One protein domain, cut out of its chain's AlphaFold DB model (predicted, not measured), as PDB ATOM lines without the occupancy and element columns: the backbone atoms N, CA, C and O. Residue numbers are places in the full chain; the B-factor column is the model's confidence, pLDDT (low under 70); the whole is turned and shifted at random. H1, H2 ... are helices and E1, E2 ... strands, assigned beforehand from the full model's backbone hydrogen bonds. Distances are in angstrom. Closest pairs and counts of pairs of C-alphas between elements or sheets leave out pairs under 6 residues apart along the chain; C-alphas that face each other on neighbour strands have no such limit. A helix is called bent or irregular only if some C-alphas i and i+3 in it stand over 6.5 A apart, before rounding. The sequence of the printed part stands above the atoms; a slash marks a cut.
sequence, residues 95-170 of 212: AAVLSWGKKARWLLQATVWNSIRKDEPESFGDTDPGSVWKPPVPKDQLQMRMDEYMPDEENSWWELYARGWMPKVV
ATOM      1  N   ALA A  95     200.570 146.150 157.644       95.62
ATOM      2  CA  ALA A  95     199.463 145.292 158.058       95.62
ATOM      3  C   ALA A  95     198.172 145.584 157.271       95.62
ATOM      4  O   ALA A  95     197.462 144.651 156.887       95.62
ATOM      5  N   ALA A  96     197.880 146.857 156.995       95.31
ATOM      6  CA  ALA A  96     196.726 147.263 156.201       95.31
ATOM      7  C   ALA A  96     196.837 146.789 154.745       95.31
ATOM      8  O   ALA A  96     195.873 146.221 154.234       95.31
ATOM      9  N   VAL A  97     198.003 146.940 154.107       95.19
ATOM     10  CA  VAL A  97     198.241 146.478 152.728       95.19
ATOM     11  C   VAL A  97     198.128 144.960 152.628       95.19
ATOM     12  O   VAL A  97     197.446 144.459 151.737       95.19
ATOM     13  N   LEU A  98     198.707 144.212 153.571       95.25
ATOM     14  CA  LEU A  98     198.588 142.750 153.603       95.25
ATOM     15  C   LEU A  98     197.140 142.294 153.833       95.25
ATOM     16  O   LEU A  98     196.670 141.354 153.191       95.25
ATOM     17  N   SER A  99     196.415 142.961 154.734       94.31
ATOM     18  CA  SER A  99     194.995 142.688 154.992       94.31
ATOM     19  C   SER A  99     194.131 142.981 153.765       94.31
ATOM     20  O   SER A  99     193.304 142.157 153.371       94.31
ATOM     21  N   TRP A 100     194.357 144.124 153.114       94.88
ATOM     22  CA  TRP A 100     193.712 144.478 151.855       94.88
ATOM     23  C   TRP A 100     194.041 143.462 150.753       94.88
ATOM     24  O   TRP A 100     193.126 142.993 150.083       94.88
ATOM     25  N   GLY A 101     195.300 143.035 150.626       93.00
ATOM     26  CA  GLY A 101     195.732 142.052 149.632       93.00
ATOM     27  C   GLY A 101     195.027 140.702 149.780       93.00
ATOM     28  O   GLY A 101     194.629 140.103 148.784       93.00
ATOM     29  N   LYS A 102     194.773 140.251 151.018       91.88
ATOM     30  CA  LYS A 102     193.955 139.052 151.282       91.88
ATOM     31  C   LYS A 102     192.513 139.220 150.798       91.88
ATOM     32  O   LYS A 102     191.965 138.302 150.197       91.88
ATOM     33  N   LYS A 103     191.907 140.389 151.030       92.19
ATOM     34  CA  LYS A 103     190.542 140.702 150.571       92.19
ATOM     35  C   LYS A 103     190.463 140.796 149.048       92.19
ATOM     36  O   LYS A 103     189.544 140.248 148.453       92.19
ATOM     37  N   ALA A 104     191.439 141.451 148.423       92.00
ATOM     38  CA  ALA A 104     191.540 141.548 146.972       92.00
ATOM     39  C   ALA A 104     191.684 140.158 146.336       92.00
ATOM     40  O   ALA A 104     190.953 139.836 145.406       92.00
ATOM     41  N   ARG A 105     192.555 139.301 146.889       91.38
ATOM     42  CA  ARG A 105     192.701 137.910 146.440       91.38
ATOM     43  C   ARG A 105     191.392 137.133 146.553       91.38
ATOM     44  O   ARG A 105     190.997 136.495 145.586       91.38
ATOM     45  N   TRP A 106     190.704 137.234 147.689       92.75
ATOM     46  CA  TRP A 106     189.411 136.577 147.881       92.75
ATOM     47  C   TRP A 106     188.376 137.020 146.836       92.75
ATOM     48  O   TRP A 106     187.689 136.184 146.255       92.75
ATOM     49  N   LEU A 107     188.301 138.324 146.544       91.56
ATOM     50  CA  LEU A 107     187.401 138.864 145.517       91.56
ATOM     51  C   LEU A 107     187.732 138.321 144.124       91.56
ATOM     52  O   LEU A 107     186.823 137.942 143.386       91.56
ATOM     53  N   LEU A 108     189.018 138.249 143.775       90.00
ATOM     54  CA  LEU A 108     189.469 137.673 142.508       90.00
ATOM     55  C   LEU A 108     189.103 136.189 142.414       90.00
ATOM     56  O   LEU A 108     188.530 135.771 141.415       90.00
ATOM     57  N   GLN A 109     189.343 135.417 143.474       90.38
ATOM     58  CA  GLN A 109     188.972 134.002 143.551       90.38
ATOM     59  C   GLN A 109     187.465 133.791 143.384       90.38
ATOM     60  O   GLN A 109     187.050 132.942 142.600       90.38
ATOM     61  N   ALA A 110     186.643 134.588 144.070       91.06
ATOM     62  CA  ALA A 110     185.187 134.522 143.951       91.06
ATOM     63  C   ALA A 110     184.711 134.885 142.536       91.06
ATOM     64  O   ALA A 110     183.791 134.258 142.010       91.06
ATOM     65  N   THR A 111     185.363 135.865 141.908       88.31
ATOM     66  CA  THR A 111     185.050 136.309 140.544       88.31
ATOM     67  C   THR A 111     185.402 135.233 139.518       88.31
ATOM     68  O   THR A 111     184.534 134.842 138.741       88.31
ATOM     69  N   VAL A 112     186.628 134.698 139.569       87.94
ATOM     70  CA  VAL A 112     187.102 133.615 138.690       87.94
ATOM     71  C   VAL A 112     186.226 132.376 138.847       87.94
ATOM     72  O   VAL A 112     185.715 131.856 137.861       87.94
ATOM     73  N   TRP A 113     185.973 131.941 140.084       90.00
ATOM     74  CA  TRP A 113     185.096 130.802 140.354       90.00
ATOM     75  C   TRP A 113     183.698 130.992 139.760       90.00
ATOM     76  O   TRP A 113     183.166 130.085 139.123       90.00
ATOM     77  N   ASN A 114     183.099 132.171 139.942       88.25
ATOM     78  CA  ASN A 114     181.753 132.431 139.447       88.25
ATOM     79  C   ASN A 114     181.697 132.548 137.918       88.25
ATOM     80  O   ASN A 114     180.676 132.168 137.349       88.25
ATOM     81  N   SER A 115     182.751 133.058 137.271       85.75
ATOM     82  CA  SER A 115     182.852 133.085 135.806       85.75
ATOM     83  C   SER A 115     183.012 131.672 135.253       85.75
ATOM     84  O   SER A 115     182.140 131.234 134.516       85.75
ATOM     85  N   ILE A 116     183.994 130.888 135.716       86.81
ATOM     86  CA  ILE A 116     184.191 129.505 135.238       86.81
ATOM     87  C   ILE A 116     182.932 128.661 135.480       86.81
ATOM     88  O   ILE A 116     182.482 127.946 134.595       86.81
ATOM     89  N   ARG A 117     182.279 128.792 136.644       87.12
ATOM     90  CA  ARG A 117     181.030 128.062 136.937       87.12
ATOM     91  C   ARG A 117     179.904 128.364 135.939       87.12
ATOM     92  O   ARG A 117     179.038 127.514 135.743       87.12
ATOM     93  N   LYS A 118     179.861 129.575 135.376       85.56
ATOM     94  CA  LYS A 118     178.824 130.007 134.428       85.56
ATOM     95  C   LYS A 118     179.203 129.727 132.978       85.56
ATOM     96  O   LYS A 118     178.340 129.302 132.216       85.56
ATOM     97  N   ASP A 119     180.457 129.990 132.635       85.75
ATOM     98  CA  ASP A 119     180.922 130.102 131.258       85.75
ATOM     99  C   ASP A 119     181.648 128.827 130.788       85.75
ATOM    100  O   ASP A 119     181.546 128.481 129.615       85.75
ATOM    101  N   GLU A 120     182.305 128.095 131.701       84.94
ATOM    102  CA  GLU A 120     183.084 126.870 131.428       84.94
ATOM    103  C   GLU A 120     182.888 125.802 132.535       84.94
ATOM    104  O   GLU A 120     183.837 125.400 133.221       84.94
ATOM    105  N   PRO A 121     181.649 125.340 132.793       84.12
ATOM    106  CA  PRO A 121     181.361 124.413 133.890       84.12
ATOM    107  C   PRO A 121     182.105 123.069 133.777       84.12
ATOM    108  O   PRO A 121     182.352 122.415 134.792       84.12
ATOM    109  N   GLU A 122     182.491 122.654 132.571       86.69
ATOM    110  CA  GLU A 122     183.304 121.466 132.306       86.69
ATOM    111  C   GLU A 122     184.707 121.530 132.924       86.69
ATOM    112  O   GLU A 122     185.270 120.483 133.247       86.69
ATOM    113  N   SER A 123     185.241 122.732 133.176       85.06
ATOM    114  CA  SER A 123     186.555 122.949 133.801       85.06
ATOM    115  C   SER A 123     186.614 122.484 135.264       85.06
ATOM    116  O   SER A 123     187.683 122.438 135.869       85.06
ATOM    117  N   PHE A 124     185.479 122.106 135.856       85.62
ATOM    118  CA  PHE A 124     185.429 121.458 137.168       85.62
ATOM    119  C   PHE A 124     185.573 119.925 137.104       85.62
ATOM    120  O   PHE A 124     185.879 119.298 138.123       85.62
ATOM    121  N   GLY A 125     185.396 119.300 135.934       86.75
ATOM    122  CA  GLY A 125     185.373 117.841 135.799       86.75
ATOM    123  C   GLY A 125     184.345 117.200 136.742       86.75
ATOM    124  O   GLY A 125     183.190 117.616 136.786       86.75
ATOM    125  N   ASP A 126     184.779 116.219 137.537       86.44
ATOM    126  CA  ASP A 126     183.944 115.562 138.558       86.44
ATOM    127  C   ASP A 126     183.874 116.335 139.894       86.44
ATOM    128  O   ASP A 126     183.203 115.905 140.836       86.44
ATOM    129  N   THR A 127     184.584 117.463 140.016       87.12
ATOM    130  CA  THR A 127     184.614 118.266 141.247       87.12
ATOM    131  C   THR A 127     183.335 119.087 141.358       87.12
ATOM    132  O   THR A 127     183.004 119.854 140.460       87.12
ATOM    133  N   ASP A 128     182.615 118.991 142.478       89.50
ATOM    134  CA  ASP A 128     181.482 119.886 142.726       89.50
ATOM    135  C   ASP A 128     181.996 121.331 142.898       89.50
ATOM    136  O   ASP A 128     182.823 121.565 143.786       89.50
ATOM    137  N   PRO A 129     181.512 122.319 142.119       90.00
ATOM    138  CA  PRO A 129     182.003 123.693 142.204       90.00
ATOM    139  C   PRO A 129     181.852 124.314 143.592       90.00
ATOM    140  O   PRO A 129     182.647 125.171 143.960       90.00
ATOM    141  N   GLY A 130     180.856 123.904 144.381       92.38
ATOM    142  CA  GLY A 130     180.684 124.398 145.745       92.38
ATOM    143  C   GLY A 130     181.787 123.923 146.688       92.38
ATOM    144  O   GLY A 130     182.171 124.655 147.598       92.38
ATOM    145  N   SER A 131     182.335 122.729 146.446       94.25
ATOM    146  CA  SER A 131     183.334 122.073 147.302       94.25
ATOM    147  C   SER A 131     184.730 122.700 147.283       94.25
ATOM    148  O   SER A 131     185.558 122.351 148.120       94.25
ATOM    149  N   VAL A 132     185.011 123.645 146.377       94.00
ATOM    150  CA  VAL A 132     186.300 124.371 146.351       94.00
ATOM    151  C   VAL A 132     186.367 125.492 147.404       94.00
ATOM    152  O   VAL A 132     187.354 126.222 147.478       94.00
ATOM    153  N   TRP A 133     185.324 125.625 148.227       95.38
ATOM    154  CA  TRP A 133     185.191 126.591 149.315       95.38
ATOM    155  C   TRP A 133     184.947 125.882 150.657       95.38
ATOM    156  O   TRP A 133     184.393 124.784 150.719       95.38
ATOM    157  N   LYS A 134     185.333 126.542 151.751       94.38
ATOM    158  CA  LYS A 134     185.137 126.145 153.149       94.38
ATOM    159  C   LYS A 134     184.272 127.207 153.858       94.38
ATOM    160  O   LYS A 134     184.735 128.342 154.002       94.38
ATOM    161  N   PRO A 135     183.054 126.861 154.323       94.94
ATOM    162  CA  PRO A 135     182.320 125.624 154.026       94.94
ATOM    163  C   PRO A 135     181.934 125.538 152.532       94.94
ATOM    164  O   PRO A 135     182.008 126.553 151.836       94.94
ATOM    165  N   PRO A 136     181.505 124.362 152.029       94.69
ATOM    166  CA  PRO A 136     181.051 124.236 150.649       94.69
ATOM    167  C   PRO A 136     179.898 125.192 150.329       94.69
ATOM    168  O   PRO A 136     178.941 125.306 151.098       94.69
ATOM    169  N   VAL A 137     179.984 125.862 149.182       93.88
ATOM    170  CA  VAL A 137     178.971 126.826 148.732       93.88
ATOM    171  C   VAL A 137     177.749 126.083 148.169       93.88
ATOM    172  O   VAL A 137     177.912 125.250 147.274       93.88
ATOM    173  N   PRO A 138     176.516 126.377 148.628       90.62
ATOM    174  CA  PRO A 138     175.300 125.793 148.062       90.62
ATOM    175  C   PRO A 138     175.119 126.120 146.572       90.62
ATOM    176  O   PRO A 138     175.470 127.204 146.106       90.62
ATOM    177  N   LYS A 139     174.519 125.199 145.806       82.00
ATOM    178  CA  LYS A 139     174.366 125.338 144.342       82.00
ATOM    179  C   LYS A 139     173.549 126.565 143.924       82.00
ATOM    180  O   LYS A 139     173.825 127.159 142.883       82.00
ATOM    181  N   ASP A 140     172.564 126.941 144.732       82.88
ATOM    182  CA  ASP A 140     171.656 128.073 144.544       82.88
ATOM    183  C   ASP A 140     172.178 129.390 145.144       82.88
ATOM    184  O   ASP A 140     171.527 130.429 145.012       82.88
ATOM    185  N   GLN A 141     173.370 129.389 145.751       82.88
ATOM    186  CA  GLN A 141     173.961 130.592 146.326       82.88
ATOM    187  C   GLN A 141     174.337 131.595 145.221       82.88
ATOM    188  O   GLN A 141     175.195 131.344 144.368       82.88
ATOM    189  N   LEU A 142     173.691 132.766 145.246       72.31
ATOM    190  CA  LEU A 142     173.915 133.853 144.280       72.31
ATOM    191  C   LEU A 142     174.969 134.867 144.735       72.31
ATOM    192  O   LEU A 142     175.562 135.551 143.904       72.31
ATOM    193  N   GLN A 143     175.177 134.994 146.045       79.31
ATOM    194  CA  GLN A 143     176.080 135.976 146.641       79.31
ATOM    195  C   GLN A 143     176.970 135.298 147.670       79.31
ATOM    196  O   GLN A 143     176.488 134.534 148.500       79.31
ATOM    197  N   MET A 144     178.262 135.594 147.634       87.50
ATOM    198  CA  MET A 144     179.223 135.083 148.602       87.50
ATOM    199  C   MET A 144     179.767 136.226 149.435       87.50
ATOM    200  O   MET A 144     179.945 137.342 148.941       87.50
ATOM    201  N   ARG A 145     180.059 135.933 150.699       87.62
ATOM    202  CA  ARG A 145     180.698 136.867 151.615       87.62
ATOM    203  C   ARG A 145     181.962 136.251 152.192       87.62
ATOM    204  O   ARG A 145     181.997 135.063 152.502       87.62
ATOM    205  N   MET A 146     182.997 137.074 152.333       89.12
ATOM    206  CA  MET A 146     184.322 136.627 152.766       89.12
ATOM    207  C   MET A 146     184.343 136.093 154.199       89.12
ATOM    208  O   MET A 146     185.144 135.225 154.519       89.12
ATOM    209  N   ASP A 147     183.478 136.609 155.069       90.81
ATOM    210  CA  ASP A 147     183.331 136.145 156.449       90.81
ATOM    211  C   ASP A 147     182.575 134.813 156.567       90.81
ATOM    212  O   ASP A 147     182.616 134.184 157.622       90.81
ATOM    213  N   GLU A 148     181.919 134.374 155.493       91.94
ATOM    214  CA  GLU A 148     181.121 133.149 155.455       91.94
ATOM    215  C   GLU A 148     181.825 132.025 154.689       91.94
ATOM    216  O   GLU A 148     181.717 130.873 155.093       91.94
ATOM    217  N   TYR A 149     182.561 132.352 153.619       93.25
ATOM    218  CA  TYR A 149     183.188 131.378 152.724       93.25
ATOM    219  C   TYR A 149     184.642 131.739 152.439       93.25
ATOM    220  O   TYR A 149     184.935 132.826 151.942       93.25
ATOM    221  N   MET A 150     185.549 130.794 152.668       93.69
ATOM    222  CA  MET A 150     186.963 130.908 152.313       93.69
ATOM    223  C   MET A 150     187.333 129.889 151.234       93.69
ATOM    224  O   MET A 150     186.795 128.787 151.258       93.69
ATOM    225  N   PRO A 151     188.229 130.207 150.287       92.25
ATOM    226  CA  PRO A 151     188.752 129.219 149.354       92.25
ATOM    227  C   PRO A 151     189.366 128.045 150.113       92.25
ATOM    228  O   PRO A 151     190.108 128.238 151.079       92.25
ATOM    229  N   ASP A 152     189.065 126.833 149.670       93.62
ATOM    230  CA  ASP A 152     189.764 125.648 150.135       93.62
ATOM    231  C   ASP A 152     191.099 125.515 149.395       93.62
ATOM    232  O   ASP A 152     191.166 124.870 148.354       93.62
ATOM    233  N   GLU A 153     192.165 126.126 149.920       85.88
ATOM    234  CA  GLU A 153     193.499 126.102 149.292       85.88
ATOM    235  C   GLU A 153     194.091 124.681 149.141       85.88
ATOM    236  O   GLU A 153     195.038 124.494 148.382       85.88
ATOM    237  N   GLU A 154     193.536 123.668 149.819       89.19
ATOM    238  CA  GLU A 154     193.938 122.259 149.670       89.19
ATOM    239  C   GLU A 154     193.241 121.574 148.484       89.19
ATOM    240  O   GLU A 154     193.670 120.510 148.028       89.19
ATOM    241  N   ASN A 155     192.165 122.170 147.966       90.50
ATOM    242  CA  ASN A 155     191.452 121.646 146.816       90.50
ATOM    243  C   ASN A 155     192.265 121.896 145.537       90.50
ATOM    244  O   ASN A 155     192.482 123.037 145.120       90.50
ATOM    245  N   SER A 156     192.672 120.807 144.879       89.06
ATOM    246  CA  SER A 156     193.529 120.841 143.684       89.06
ATOM    247  C   SER A 156     192.974 121.665 142.515       89.06
ATOM    248  O   SER A 156     193.750 122.087 141.660       89.06
ATOM    249  N   TRP A 157     191.665 121.949 142.481       91.00
ATOM    250  CA  TRP A 157     191.052 122.766 141.434       91.00
ATOM    251  C   TRP A 157     191.640 124.187 141.368       91.00
ATOM    252  O   TRP A 157     191.859 124.708 140.272       91.00
ATOM    253  N   TRP A 158     191.972 124.797 142.515       88.19
ATOM    254  CA  TRP A 158     192.573 126.139 142.543       88.19
ATOM    255  C   TRP A 158     193.924 126.186 141.829       88.19
ATOM    256  O   TRP A 158     194.218 127.130 141.098       88.19
ATOM    257  N   GLU A 159     194.737 125.155 142.032       84.06
ATOM    258  CA  GLU A 159     196.082 125.061 141.471       84.06
ATOM    259  C   GLU A 159     196.071 124.649 139.999       84.06
ATOM    260  O   GLU A 159     196.829 125.205 139.206       84.06
ATOM    261  N   LEU A 160     195.206 123.700 139.634       82.81
ATOM    262  CA  LEU A 160     195.148 123.137 138.284       82.81
ATOM    263  C   LEU A 160     194.430 124.042 137.283       82.81
ATOM    264  O   LEU A 160     194.804 124.048 136.113       82.81
ATOM    265  N   TYR A 161     193.423 124.795 137.732       80.38
ATOM    266  CA  TYR A 161     192.576 125.589 136.844       80.38
ATOM    267  C   TYR A 161     192.604 127.068 137.207       80.38
ATOM    268  O   TYR A 161     193.047 127.879 136.401       80.38
ATOM    269  N   ALA A 162     192.211 127.447 138.426       82.31
ATOM    270  CA  ALA A 162     192.014 128.862 138.754       82.31
ATOM    271  C   ALA A 162     193.294 129.711 138.671       82.31
ATOM    272  O   ALA A 162     193.219 130.898 138.364       82.31
ATOM    273  N   ARG A 163     194.471 129.124 138.927       80.19
ATOM    274  CA  ARG A 163     195.759 129.833 138.912       80.19
ATOM    275  C   ARG A 163     196.034 130.560 137.593       80.19
ATOM    276  O   ARG A 163     196.545 131.672 137.652       80.19
ATOM    277  N   GLY A 164     195.691 129.971 136.444       80.75
ATOM    278  CA  GLY A 164     195.897 130.607 135.134       80.75
ATOM    279  C   GLY A 164     195.069 131.882 134.947       80.75
ATOM    280  O   GLY A 164     195.538 132.845 134.350       80.75
ATOM    281  N   TRP A 165     193.886 131.915 135.562       82.19
ATOM    282  CA  TRP A 165     192.900 132.992 135.448       82.19
ATOM    283  C   TRP A 165     193.028 134.061 136.537       82.19
ATOM    284  O   TRP A 165     192.395 135.115 136.463       82.19
ATOM    285  N   MET A 166     193.794 133.789 137.595       85.62
ATOM    286  CA  MET A 166     193.969 134.728 138.695       85.62
ATOM    287  C   MET A 166     195.096 135.711 138.388       85.62
ATOM    288  O   MET A 166     196.259 135.307 138.345       85.62
ATOM    289  N   PRO A 167     194.806 137.017 138.289       86.81
ATOM    290  CA  PRO A 167     195.864 137.985 138.115       86.81
ATOM    291  C   PRO A 167     196.705 138.108 139.389       86.81
ATOM    292  O   PRO A 167     196.194 138.123 140.518       86.81
ATOM    293  N   LYS A 168     198.014 138.288 139.220       88.44
ATOM    294  CA  LYS A 168     198.911 138.631 140.323       88.44
ATOM    295  C   LYS A 168     198.781 140.117 140.636       88.44
ATOM    296  O   LYS A 168     199.166 140.955 139.832       88.44
ATOM    297  N   VAL A 169     198.303 140.461 141.826       91.56
ATOM    298  CA  VAL A 169     198.244 141.859 142.277       91.56
ATOM    299  C   VAL A 169     199.535 142.235 143.003       91.56
ATOM    300  O   VAL A 169     199.902 141.588 143.984       91.56
ATOM    301  N   VAL A 170     200.203 143.291 142.539       94.62
ATOM    302  CA  VAL A 170     201.458 143.813 143.098       94.62
ATOM    303  C   VAL A 170     201.226 145.243 143.596       94.62
ATOM    304  O   VAL A 170     201.101 146.161 142.784       94.62
TER     305      VAL A 170
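This is residues 95 to 170 of the 212 residues of an uncharacterized protein of Pseudogymnoascus sp. VKM F-4518 (FW-2643) (UniProt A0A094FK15). One long helix, H1, makes the longest axis; its residues 95 to 100 stick out, H4 packs across its residues 109 to 113, and short H2 and H3 sit near both. A long loop, residues 133 to 155, joins H3 to H4, and E1 folds back beside H1. The 76 printed residues, mostly helix by class, include four named helices, then one named strand. The whole is compact, radius of gyration of the C-alphas 12.3 A, spanning 39 by 25 by 22 A.

Find C-alpha 95 at (199.463, 145.292, 158.058); from there H1 runs 36.0 A to residue 119. H2, residues 121 to 124, and H3, 129 to 132, follow. H4, residues 156 to 165, is 14.7 A long and only just irregular: C-alphas 160 and 163 are 6.8 A apart. E1, residues 168 to 170, ends at C-alpha 170, (201.458, 143.813, 143.098).

Look at C-alphas 112 and 165, the closest of H1 and H4, 6.7 A apart; these helices touch, about perpendicular at 86 degrees. Every O i to N i+4 pair is within hydrogen-bond range in H1, 3 of 6 in H4; H2 and H3 are too short for one.

The printed part has no cut, H3 to H4 is the long link, and no printed residue is under pLDDT 70.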